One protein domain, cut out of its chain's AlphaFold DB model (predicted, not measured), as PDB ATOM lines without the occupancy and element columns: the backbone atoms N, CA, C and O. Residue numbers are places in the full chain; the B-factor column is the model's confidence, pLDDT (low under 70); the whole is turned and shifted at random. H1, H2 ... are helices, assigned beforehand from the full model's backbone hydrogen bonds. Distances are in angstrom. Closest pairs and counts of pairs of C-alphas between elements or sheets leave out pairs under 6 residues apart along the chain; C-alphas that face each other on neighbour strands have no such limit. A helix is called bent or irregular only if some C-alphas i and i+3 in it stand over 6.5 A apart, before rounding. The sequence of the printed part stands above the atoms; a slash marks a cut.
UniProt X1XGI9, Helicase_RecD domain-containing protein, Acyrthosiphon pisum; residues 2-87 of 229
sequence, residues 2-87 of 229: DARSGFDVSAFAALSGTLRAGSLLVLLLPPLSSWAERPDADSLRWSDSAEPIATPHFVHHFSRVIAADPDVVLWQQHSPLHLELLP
ATOM      1  N   ASP A   2     149.341 149.375 200.809       97.19
ATOM      2  CA  ASP A   2     148.490 150.513 201.158       97.19
ATOM      3  C   ASP A   2     149.354 151.749 201.400       97.19
ATOM      4  O   ASP A   2     150.098 151.784 202.374       97.19
ATOM      5  N   ALA A   3     149.267 152.725 200.497       97.00
ATOM      6  CA  ALA A   3     149.994 153.987 200.562       97.00
ATOM      7  C   ALA A   3     149.043 155.195 200.674       97.00
ATOM      8  O   ALA A   3     149.383 156.312 200.282       97.00
ATOM      9  N   ARG A   4     147.822 154.993 201.195       96.25
ATOM     10  CA  ARG A   4     146.810 156.061 201.307       96.25
ATOM     11  C   ARG A   4     147.187 157.165 202.300       96.25
ATOM     12  O   ARG A   4     146.785 158.307 202.084       96.25
ATOM     13  N   SER A   5     147.908 156.828 203.372       95.19
ATOM     14  CA  SER A   5     148.349 157.760 204.427       95.19
ATOM     15  C   SER A   5     149.865 157.960 204.499       95.19
ATOM     16  O   SER A   5     150.315 158.913 205.128       95.19
ATOM     17  N   GLY A   6     150.654 157.095 203.870       96.38
ATOM     18  CA  GLY A   6     152.103 157.234 203.780       96.38
ATOM     19  C   GLY A   6     152.714 156.150 202.905       96.38
ATOM     20  O   GLY A   6     152.157 155.053 202.815       96.38
ATOM     21  N   PHE A   7     153.820 156.453 202.234       97.12
ATOM     22  CA  PHE A   7     154.429 155.561 201.253       97.12
ATOM     23  C   PHE A   7     155.825 155.121 201.704       97.12
ATOM     24  O   PHE A   7     156.836 155.705 201.326       97.12
ATOM     25  N   ASP A   8     155.889 153.985 202.404       95.88
ATOM     26  CA  ASP A   8     157.160 153.295 202.651       95.88
ATOM     27  C   ASP A   8     157.687 152.646 201.358       95.88
ATOM     28  O   ASP A   8     157.313 151.530 200.977       95.88
ATOM     29  N   VAL A   9     158.589 153.352 200.677       92.69
ATOM     30  CA  VAL A   9     159.201 152.893 199.421       92.69
ATOM     31  C   VAL A   9     160.018 151.612 199.622       92.69
ATOM     32  O   VAL A   9     160.056 150.757 198.732       92.69
ATOM     33  N   SER A  10     160.634 151.436 200.794       89.75
ATOM     34  CA  SER A  10     161.433 150.243 201.100       89.75
ATOM     35  C   SER A  10     160.539 149.018 201.264       89.75
ATOM     36  O   SER A  10     160.807 147.975 200.667       89.75
ATOM     37  N   ALA A  11     159.433 149.143 202.003       91.56
ATOM     38  CA  ALA A  11     158.460 148.066 202.156       91.56
ATOM     39  C   ALA A  11     157.752 147.738 200.833       91.56
ATOM     40  O   ALA A  11     157.512 146.563 200.546       91.56
ATOM     41  N   PHE A  12     157.467 148.739 199.995       94.50
ATOM     42  CA  PHE A  12     156.897 148.521 198.665       94.50
ATOM     43  C   PHE A  12     157.837 147.699 197.772       94.50
ATOM     44  O   PHE A  12     157.420 146.693 197.192       94.50
ATOM     45  N   ALA A  13     159.120 148.072 197.719       89.62
ATOM     46  CA  ALA A  13     160.142 147.333 196.980       89.62
ATOM     47  C   ALA A  13     160.407 145.935 197.570       89.62
ATOM     48  O   ALA A  13     160.683 144.979 196.841       89.62
ATOM     49  N   ALA A  14     160.317 145.787 198.893       87.00
ATOM     50  CA  ALA A  14     160.443 144.491 199.543       87.00
ATOM     51  C   ALA A  14     159.281 143.566 199.162       87.00
ATOM     52  O   ALA A  14     159.536 142.426 198.774       87.00
ATOM     53  N   LEU A  15     158.041 144.068 199.220       91.88
ATOM     54  CA  LEU A  15     156.829 143.330 198.866       91.88
ATOM     55  C   LEU A  15     156.844 142.893 197.400       91.88
ATOM     56  O   LEU A  15     156.569 141.724 197.126       91.88
ATOM     57  N   SER A  16     157.198 143.786 196.470       90.56
ATOM     58  CA  SER A  16     157.247 143.448 195.040       90.56
ATOM     59  C   SER A  16     158.204 142.286 194.757       90.56
ATOM     60  O   SER A  16     157.884 141.400 193.967       90.56
ATOM     61  N   GLY A  17     159.321 142.207 195.487       85.69
ATOM     62  CA  GLY A  17     160.281 141.104 195.398       85.69
ATOM     63  C   GLY A  17     159.805 139.754 195.955       85.69
ATOM     64  O   GLY A  17     160.514 138.765 195.791       85.69
ATOM     65  N   THR A  18     158.644 139.688 196.617       87.81
ATOM     66  CA  THR A  18     158.067 138.434 197.154       87.81
ATOM     67  C   THR A  18     156.997 137.816 196.257       87.81
ATOM     68  O   THR A  18     156.543 136.696 196.507       87.81
ATOM     69  N   LEU A  19     156.581 138.538 195.215       90.38
ATOM     70  CA  LEU A  19     155.512 138.114 194.325       90.38
ATOM     71  C   LEU A  19     155.965 136.956 193.430       90.38
ATOM     72  O   LEU A  19     157.104 136.899 192.968       90.38
ATOM     73  N   ARG A  20     155.048 136.019 193.181       88.56
ATOM     74  CA  ARG A  20     155.267 134.888 192.268       88.56
ATOM     75  C   ARG A  20     154.825 135.261 190.856       88.56
ATOM     76  O   ARG A  20     153.997 136.158 190.691       88.56
ATOM     77  N   ALA A  21     155.322 134.547 189.848       86.88
ATOM     78  CA  ALA A  21     154.839 134.698 188.476       86.88
ATOM     79  C   ALA A  21     153.301 134.588 188.423       86.88
ATOM     80  O   ALA A  21     152.721 133.717 189.073       86.88
ATOM     81  N   GLY A  22     152.656 135.509 187.703       86.50
ATOM     82  CA  GLY A  22     151.193 135.621 187.627       86.50
ATOM     83  C   GLY A  22     150.525 136.397 188.773       86.50
ATOM     84  O   GLY A  22     149.303 136.497 188.798       86.50
ATOM     85  N   SER A  23     151.287 136.946 189.724       91.81
ATOM     86  CA  SER A  23     150.727 137.790 190.792       91.81
ATOM     87  C   SER A  23     150.428 139.211 190.307       91.81
ATOM     88  O   SER A  23     151.118 139.732 189.436       91.81
ATOM     89  N   LEU A  24     149.468 139.874 190.960       92.06
ATOM     90  CA  LEU A  24     149.205 141.307 190.812       92.06
ATOM     91  C   LEU A  24     149.636 142.062 192.073       92.06
ATOM     92  O   LEU A  24     149.277 141.676 193.190       92.06
ATOM     93  N   LEU A  25     150.364 143.167 191.903       95.00
ATOM     94  CA  LEU A  25     150.664 144.102 192.986       95.00
ATOM     95  C   LEU A  25     149.648 145.241 192.990       95.00
ATOM     96  O   LEU A  25     149.784 146.207 192.247       95.00
ATOM     97  N   VAL A  26     148.643 145.155 193.856       95.62
ATOM     98  CA  VAL A  26     147.669 146.243 194.012       95.62
ATOM     99  C   VAL A  26     148.247 147.317 194.931       95.62
ATOM    100  O   VAL A  26     148.551 147.035 196.093       95.62
ATOM    101  N   LEU A  27     148.389 148.543 194.429       96.81
ATOM    102  CA  LEU A  27     148.835 149.718 195.180       96.81
ATOM    103  C   LEU A  27     147.650 150.661 195.428       96.81
ATOM    104  O   LEU A  27     147.023 151.131 194.483       96.81
ATOM    105  N   LEU A  28     147.343 150.936 196.696       96.88
ATOM    106  CA  LEU A  28     146.292 151.878 197.081       96.88
ATOM    107  C   LEU A  28     146.908 153.256 197.309       96.88
ATOM    108  O   LEU A  28     147.802 153.395 198.138       96.88
ATOM    109  N   LEU A  29     146.401 154.260 196.601       96.06
ATOM    110  CA  LEU A  29     146.875 155.642 196.664       96.06
ATOM    111  C   LEU A  29     145.731 156.588 197.040       96.06
ATOM    112  O   LEU A  29     144.559 156.262 196.815       96.06
ATOM    113  N   PRO A  30     146.038 157.773 197.590       94.88
ATOM    114  CA  PRO A  30     145.068 158.858 197.611       94.88
ATOM    115  C   PRO A  30     144.750 159.331 196.173       94.88
ATOM    116  O   PRO A  30     145.479 159.001 195.235       94.88
ATOM    117  N   PRO A  31     143.686 160.134 195.971       93.81
ATOM    118  CA  PRO A  31     143.378 160.719 194.668       93.81
ATOM    119  C   PRO A  31     144.583 161.461 194.081       93.81
ATOM    120  O   PRO A  31     145.093 162.393 194.711       93.81
ATOM    121  N   LEU A  32     144.996 161.072 192.867       90.94
ATOM    122  CA  LEU A  32     146.205 161.581 192.205       90.94
ATOM    123  C   LEU A  32     146.225 163.107 192.096       90.94
ATOM    124  O   LEU A  32     147.274 163.716 192.283       90.94
ATOM    125  N   SER A  33     145.062 163.726 191.875       91.25
ATOM    126  CA  SER A  33     144.903 165.181 191.780       91.25
ATOM    127  C   SER A  33     145.325 165.946 193.035       91.25
ATOM    128  O   SER A  33     145.663 167.116 192.935       91.25
ATOM    129  N   SER A  34     145.303 165.300 194.205       94.12
ATOM    130  CA  SER A  34     145.630 165.920 195.499       94.12
ATOM    131  C   SER A  34     146.827 165.274 196.192       94.12
ATOM    132  O   SER A  34     147.198 165.687 197.285       94.12
ATOM    133  N   TRP A  35     147.412 164.225 195.610       95.81
ATOM    134  CA  TRP A  35     148.407 163.416 196.309       95.81
ATOM    135  C   TRP A  35     149.676 164.210 196.634       95.81
ATOM    136  O   TRP A  35     150.178 164.109 197.749       95.81
ATOM    137  N   ALA A  36     150.147 165.058 195.717       96.44
ATOM    138  CA  ALA A  36     151.385 165.821 195.893       96.44
ATOM    139  C   ALA A  36     151.358 166.789 197.091       96.44
ATOM    140  O   ALA A  36     152.411 167.131 197.623       96.44
ATOM    141  N   GLU A  37     150.168 167.212 197.516       96.56
ATOM    142  CA  GLU A  37     149.956 168.152 198.623       96.56
ATOM    143  C   GLU A  37     149.674 167.442 199.954       96.56
ATOM    144  O   GLU A  37     149.684 168.071 201.012       96.56
ATOM    145  N   ARG A  38     149.410 166.130 199.926       96.75
ATOM    146  CA  ARG A  38     149.098 165.366 201.135       96.75
ATOM    147  C   ARG A  38     150.374 165.049 201.918       96.75
ATOM    148  O   ARG A  38     151.351 164.602 201.315       96.75
ATOM    149  N   PRO A  39     150.354 165.207 203.251       97.12
ATOM    150  CA  PRO A  39     151.436 164.731 204.097       97.12
ATOM    151  C   PRO A  39     151.623 163.217 203.981       97.12
ATOM    152  O   PRO A  39     150.649 162.463 203.947       97.12
ATOM    153  N   ASP A  40     152.879 162.782 203.948       97.56
ATOM    154  CA  ASP A  40     153.272 161.378 203.907       97.56
ATOM    155  C   ASP A  40     153.677 160.919 205.311       97.56
ATOM    156  O   ASP A  40     154.695 161.366 205.839       97.56
ATOM    157  N   ALA A  41     152.908 160.025 205.935       97.25
ATOM    158  CA  ALA A  41     153.224 159.526 207.275       97.25
ATOM    159  C   ALA A  41     154.576 158.787 207.355       97.25
ATOM    160  O   ALA A  41     155.185 158.773 208.425       97.25
ATOM    161  N   ASP A  42     155.075 158.214 206.251       97.00
ATOM    162  CA  ASP A  42     156.396 157.569 206.215       97.00
ATOM    163  C   ASP A  42     157.538 158.592 206.336       97.00
ATOM    164  O   ASP A  42     158.621 158.264 206.823       97.00
ATOM    165  N   SER A  43     157.283 159.860 205.985       97.31
ATOM    166  CA  SER A  43     158.294 160.924 206.032       97.31
ATOM    167  C   SER A  43     158.897 161.156 207.415       97.31
ATOM    168  O   SER A  43     160.052 161.573 207.513       97.31
ATOM    169  N   LEU A  44     158.187 160.814 208.492       97.06
ATOM    170  CA  LEU A  44     158.692 160.914 209.866       97.06
ATOM    171  C   LEU A  44     159.968 160.088 210.108       97.06
ATOM    172  O   LEU A  44     160.719 160.374 211.034       97.06
ATOM    173  N   ARG A  45     160.239 159.067 209.284       95.06
ATOM    174  CA  ARG A  45     161.425 158.205 209.427       95.06
ATOM    175  C   ARG A  45     162.714 158.819 208.891       95.06
ATOM    176  O   ARG A  45     163.783 158.311 209.216       95.06
ATOM    177  N   TRP A  46     162.621 159.826 208.022       94.62
ATOM    178  CA  TRP A  46     163.768 160.321 207.253       94.62
ATOM    179  C   TRP A  46     163.806 161.841 207.053       94.62
ATOM    180  O   TRP A  46     164.819 162.355 206.591       94.62
ATOM    181  N   SER A  47     162.728 162.569 207.361       94.62
ATOM    182  CA  SER A  47     162.635 164.024 207.150       94.62
ATOM    183  C   SER A  47     163.161 164.871 208.313       94.62
ATOM    184  O   SER A  47     163.126 166.098 208.220       94.62
ATOM    185  N   ASP A  48     163.571 164.238 209.420       94.38
ATOM    186  CA  ASP A  48     163.945 164.887 210.688       94.38
ATOM    187  C   ASP A  48     162.902 165.903 211.212       94.38
ATOM    188  O   ASP A  48     163.203 166.776 212.026       94.38
ATOM    189  N   SER A  49     161.652 165.789 210.752       95.62
ATOM    190  CA  SER A  49     160.537 166.663 211.116       95.62
ATOM    191  C   SER A  49     159.643 165.995 212.161       95.62
ATOM    192  O   SER A  49     159.448 164.781 212.147       95.62
ATOM    193  N   ALA A  50     159.078 166.789 213.075       95.44
ATOM    194  CA  ALA A  50     158.181 166.288 214.122       95.44
ATOM    195  C   ALA A  50     156.790 165.889 213.591       95.44
ATOM    196  O   ALA A  50     156.091 165.095 214.217       95.44
ATOM    197  N   GLU A  51     156.398 166.440 212.442       97.44
ATOM    198  CA  GLU A  51     155.123 166.183 211.780       97.44
ATOM    199  C   GLU A  51     155.355 165.677 210.347       97.44
ATOM    200  O   GLU A  51     156.375 166.022 209.738       97.44
ATOM    201  N   PRO A  52     154.431 164.868 209.791       97.44
ATOM    202  CA  PRO A  52     154.510 164.413 208.409       97.44
ATOM    203  C   PRO A  52     154.597 165.579 207.417       97.44
ATOM    204  O   PRO A  52     153.808 166.522 207.483       97.44
ATOM    205  N   ILE A  53     155.508 165.476 206.450       97.88
ATOM    206  CA  ILE A  53     155.664 166.458 205.372       97.88
ATOM    207  C   ILE A  53     155.066 165.941 204.062       97.88
ATOM    208  O   ILE A  53     154.991 164.735 203.823       97.88
ATOM    209  N   ALA A  54     154.648 166.855 203.186       97.31
ATOM    210  CA  ALA A  54     154.286 166.502 201.817       97.31
ATOM    211  C   ALA A  54     155.541 166.153 201.000       97.31
ATOM    212  O   ALA A  54     156.607 166.747 201.182       97.31
ATOM    213  N   THR A  55     155.408 165.219 200.056       96.94
ATOM    214  CA  THR A  55     156.521 164.718 199.226       96.94
ATOM    215  C   THR A  55     156.284 164.953 197.723       96.94
ATOM    216  O   THR A  55     156.393 164.027 196.914       96.94
ATOM    217  N   PRO A  56     155.998 166.199 197.280       97.19
ATOM    218  CA  PRO A  56     155.510 166.481 195.925       97.19
ATOM    219  C   PRO A  56     156.473 166.025 194.824       97.19
ATOM    220  O   PRO A  56     156.047 165.524 193.786       97.19
ATOM    221  N   HIS A  57     157.785 166.142 195.044       97.56
ATOM    222  CA  HIS A  57     158.784 165.689 194.073       97.56
ATOM    223  C   HIS A  57     158.751 164.173 193.858       97.56
ATOM    224  O   HIS A  57     158.829 163.722 192.713       97.56
ATOM    225  N   PHE A  58     158.602 163.397 194.934       96.56
ATOM    226  CA  PHE A  58     158.455 161.947 194.850       96.56
ATOM    227  C   PHE A  58     157.147 161.580 194.148       96.56
ATOM    228  O   PHE A  58     157.173 160.805 193.195       96.56
ATOM    229  N   VAL A  59     156.030 162.199 194.539       96.69
ATOM    230  CA  VAL A  59     154.712 161.948 193.937       96.69
ATOM    231  C   VAL A  59     154.711 162.227 192.433       96.69
ATOM    232  O   VAL A  59     154.249 161.395 191.648       96.69
ATOM    233  N   HIS A  60     155.270 163.360 192.000       96.19
ATOM    234  CA  HIS A  60     155.378 163.693 190.578       96.19
ATOM    235  C   HIS A  60     156.290 162.718 189.829       96.19
ATOM    236  O   HIS A  60     155.963 162.296 188.718       96.19
ATOM    237  N   HIS A  61     157.424 162.338 190.426       96.19
ATOM    238  CA  HIS A  61     158.322 161.348 189.839       96.19
ATOM    239  C   HIS A  61     157.621 159.996 189.661       96.19
ATOM    240  O   HIS A  61     157.624 159.444 188.563       96.19
ATOM    241  N   PHE A  62     156.989 159.497 190.719       95.25
ATOM    242  CA  PHE A  62     156.300 158.216 190.741       95.25
ATOM    243  C   PHE A  62     155.142 158.176 189.743       95.25
ATOM    244  O   PHE A  62     155.044 157.242 188.951       95.25
ATOM    245  N   SER A  63     154.323 159.232 189.712       94.00
ATOM    246  CA  SER A  63     153.208 159.357 188.765       94.00
ATOM    247  C   SER A  63     153.695 159.339 187.316       94.00
ATOM    248  O   SER A  63     153.092 158.680 186.476       94.00
ATOM    249  N   ARG A  64     154.819 160.008 187.020       94.62
ATOM    250  CA  ARG A  64     155.431 159.990 185.685       94.62
ATOM    251  C   ARG A  64     155.945 158.603 185.301       94.62
ATOM    252  O   ARG A  64     155.799 158.223 184.147       94.62
ATOM    253  N   VAL A  65     156.566 157.880 186.233       94.38
ATOM    254  CA  VAL A  65     157.082 156.524 185.979       94.38
ATOM    255  C   VAL A  65     155.931 155.556 185.720       94.38
ATOM    256  O   VAL A  65     155.955 154.871 184.706       94.38
ATOM    257  N   ILE A  66     154.901 155.556 186.570       91.62
ATOM    258  CA  ILE A  66     153.736 154.678 186.405       91.62
ATOM    259  C   ILE A  66     152.969 154.978 185.120       91.62
ATOM    260  O   ILE A  66     152.587 154.055 184.416       91.62
ATOM    261  N   ALA A  67     152.753 156.253 184.790       89.75
ATOM    262  CA  ALA A  67     152.016 156.617 183.582       89.75
ATOM    263  C   ALA A  67     152.738 156.210 182.283       89.75
ATOM    264  O   ALA A  67     152.104 156.149 181.233       89.75
ATOM    265  N   ALA A  68     154.051 155.977 182.344       91.25
ATOM    266  CA  ALA A  68     154.860 155.556 181.206       91.25
ATOM    267  C   ALA A  68     155.058 154.031 181.130       91.25
ATOM    268  O   ALA A  68     155.618 153.557 180.142       91.25
ATOM    269  N   ASP A  69     154.653 153.280 182.157       90.19
ATOM    270  CA  ASP A  69     154.874 151.838 182.240       90.19
ATOM    271  C   ASP A  69     153.677 151.077 181.638       90.19
ATOM    272  O   ASP A  69     152.575 151.143 182.193       90.19
ATOM    273  N   PRO A  70     153.856 150.361 180.508       86.88
ATOM    274  CA  PRO A  70     152.767 149.640 179.850       86.88
ATOM    275  C   PRO A  70     152.242 148.453 180.671       86.88
ATOM    276  O   PRO A  70     151.130 147.995 180.419       86.88
ATOM    277  N   ASP A  71     153.003 147.967 181.656       87.69
ATOM    278  CA  ASP A  71     152.597 146.848 182.509       87.69
ATOM    279  C   ASP A  71     151.763 147.307 183.723       87.69
ATOM    280  O   ASP A  71     151.323 146.486 184.536       87.69
ATOM    281  N   VAL A  72     151.516 148.618 183.870       92.06
ATOM    282  CA  VAL A  72     150.742 149.176 184.984       92.06
ATOM    283  C   VAL A  72     149.317 149.531 184.570       92.06
ATOM    284  O   VAL A  72     149.067 150.372 183.711       92.06
ATOM    285  N   VAL A  73     148.350 148.962 185.292       92.12
ATOM    286  CA  VAL A  73     146.938 149.344 185.190       92.12
ATOM    287  C   VAL A  73     146.633 150.464 186.181       92.12
ATOM    288  O   VAL A  73     146.592 150.242 187.395       92.12
ATOM    289  N   LEU A  74     146.357 151.666 185.671       92.25
ATOM    290  CA  LEU A  74     145.906 152.789 186.490       92.25
ATOM    291  C   LEU A  74     144.375 152.820 186.589       92.25
ATOM    292  O   LEU A  74     143.686 153.230 185.657       92.25
ATOM    293  N   TRP A  75     143.842 152.456 187.756       93.31
ATOM    294  CA  TRP A  75     142.410 152.536 188.038       93.31
ATOM    295  C   TRP A  75     142.093 153.656 189.033       93.31
ATOM    296  O   TRP A  75     142.540 153.633 190.179       93.31
ATOM    297  N   GLN A  76     141.315 154.647 188.589       92.38
ATOM    298  CA  GLN A  76     140.925 155.805 189.396       92.38
ATOM    299  C   GLN A  76     139.451 155.740 189.794       92.38
ATOM    300  O   GLN A  76     138.599 155.270 189.038       92.38
ATOM    301  N   GLN A  77     139.138 156.255 190.983       91.31
ATOM    302  CA  GLN A  77     137.760 156.345 191.454       91.31
ATOM    303  C   GLN A  77     136.909 157.152 190.460       91.31
ATOM    304  O   GLN A  77     137.343 158.189 189.963       91.31
ATOM    305  N   HIS A  78     135.691 156.677 190.189       92.00
ATOM    306  CA  HIS A  78     134.762 157.254 189.205       92.00
ATOM    307  C   HIS A  78     135.224 157.172 187.743       92.00
ATOM    308  O   HIS A  78     134.569 157.734 186.870       92.00
ATOM    309  N   SER A  79     136.314 156.456 187.457       91.12
ATOM    310  CA  SER A  79     136.716 156.102 186.096       91.12
ATOM    311  C   SER A  79     136.449 154.617 185.832       91.12
ATOM    312  O   SER A  79     136.619 153.791 186.738       91.12
ATOM    313  N   PRO A  80     136.018 154.248 184.614       91.19
ATOM    314  CA  PRO A  80     135.916 152.846 184.231       91.19
ATOM    315  C   PRO A  80     137.288 152.164 184.319       91.19
ATOM    316  O   PRO A  80     138.324 152.769 184.039       91.19
ATOM    317  N   LEU A  81     137.292 150.896 184.729       90.44
ATOM    318  CA  LEU A  81     138.493 150.070 184.717       90.44
ATOM    319  C   LEU A  81     138.777 149.631 183.276       90.44
ATOM    320  O   LEU A  81     137.972 148.916 182.680       90.44
ATOM    321  N   HIS A  82     139.930 150.029 182.746       85.44
ATOM    322  CA  HIS A  82     140.433 149.562 181.459       85.44
ATOM    323  C   HIS A  82     141.547 148.542 181.697       85.44
ATOM    324  O   HIS A  82     142.558 148.859 182.318       85.44
ATOM    325  N   LEU A  83     141.338 147.311 181.228       84.62
ATOM    326  CA  LEU A  83     142.337 146.246 181.245       84.62
ATOM    327  C   LEU A  83     142.726 145.945 179.804       84.62
ATOM    328  O   LEU A  83     141.913 145.418 179.044       84.62
ATOM    329  N   GLU A  84     143.951 146.291 179.429       79.81
ATOM    330  CA  GLU A  84     144.511 145.869 178.152       79.81
ATOM    331  C   GLU A  84     145.080 144.456 178.291       79.81
ATOM    332  O   GLU A  84     145.740 144.119 179.276       79.81
ATOM    333  N   LEU A  85     144.777 143.598 177.316       76.19
ATOM    334  CA  LEU A  85     145.374 142.271 177.249       76.19
ATOM    335  C   LEU A  85     146.836 142.431 176.839       76.19
ATOM    336  O   LEU A  85     147.123 142.887 175.731       76.19
ATOM    337  N   LEU A  86     147.745 142.031 177.727       76.25
ATOM    338  CA  LEU A  86     149.165 141.975 177.405       76.25
ATOM    339  C   LEU A  86     149.392 141.010 176.230       76.25
ATOM    340  O   LEU A  86     148.721 139.972 176.145       76.25
ATOM    341  N   PRO A  87     150.330 141.324 175.319       78.06
ATOM    342  CA  PRO A  87     150.682 140.409 174.248       78.06
ATOM    343  C   PRO A  87     151.168 139.078 174.842       78.06
ATOM    344  O   PRO A  87     151.816 139.071 175.893       78.06
TER     345      PRO A  87
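AT A GLANCE: This is residues 2 to 87 of the 229 residues of the protein "Helicase_RecD domain-containing protein" of Acyrthosiphon pisum (UniProt X1XGI9). Little regular structure is here: four helices, H4 the longest, none touching another though H2 is near H4, are joined by stretches with no named strand, with residues 17 to 23 sticking out as a free bend in the long link after H1 and residues 69 to 87 forming a long tail after H4. The printed part has 86 residues, 30 of them in named helices, H1 to H4 in chain order, and no named strand: all helix. It is only just compact, close to loose, with a radius of gyration of the C-alphas of 14.4 A, and elongated, spanning 47 by 30 by 19 A.

IN THESE COORDINATES: Find C-alpha 9 at (159.201, 152.893, 199.421); H1 runs from there to residue 16, 10.6 A. H2 is residues 32 to 35, 5.0 A. H3 is residues 41 to 45, 8.6 A; it is neither bent nor irregular, but only just: C-alphas 41 and 44 are 6.2 A apart. H4, residues 56 to 68, runs 18.3 A to C-alpha 68 at (154.860, 155.556, 181.206).

HOW THE PARTS SIT: H1 is apart from H2, H3 and H4. Look between H2 and H4, close but not clearly touching: their closest C-alphas, Trp 35 and Val 59, are 6.9 A apart. H3 is apart from H2 and H4. Residues 39 to 40 pair antiparallel with residues 53 to 54. Every O i to N i+4 pair is within hydrogen-bond range in H1 and H4; H3 has 0 of 1, with 1 of 2 O i to N i+3 pairs, and H2 is too short for an i+4 pair.

THE WHOLE: The two C-alphas farthest apart, Ala 50 and Pro 87, are 48.1 A apart. The printed part has no cut. The link from H1 to H2 is long, and residues 69 to 87 hold no named element. The mean pLDDT of the printed part is 92.8, and no printed residue is under 70.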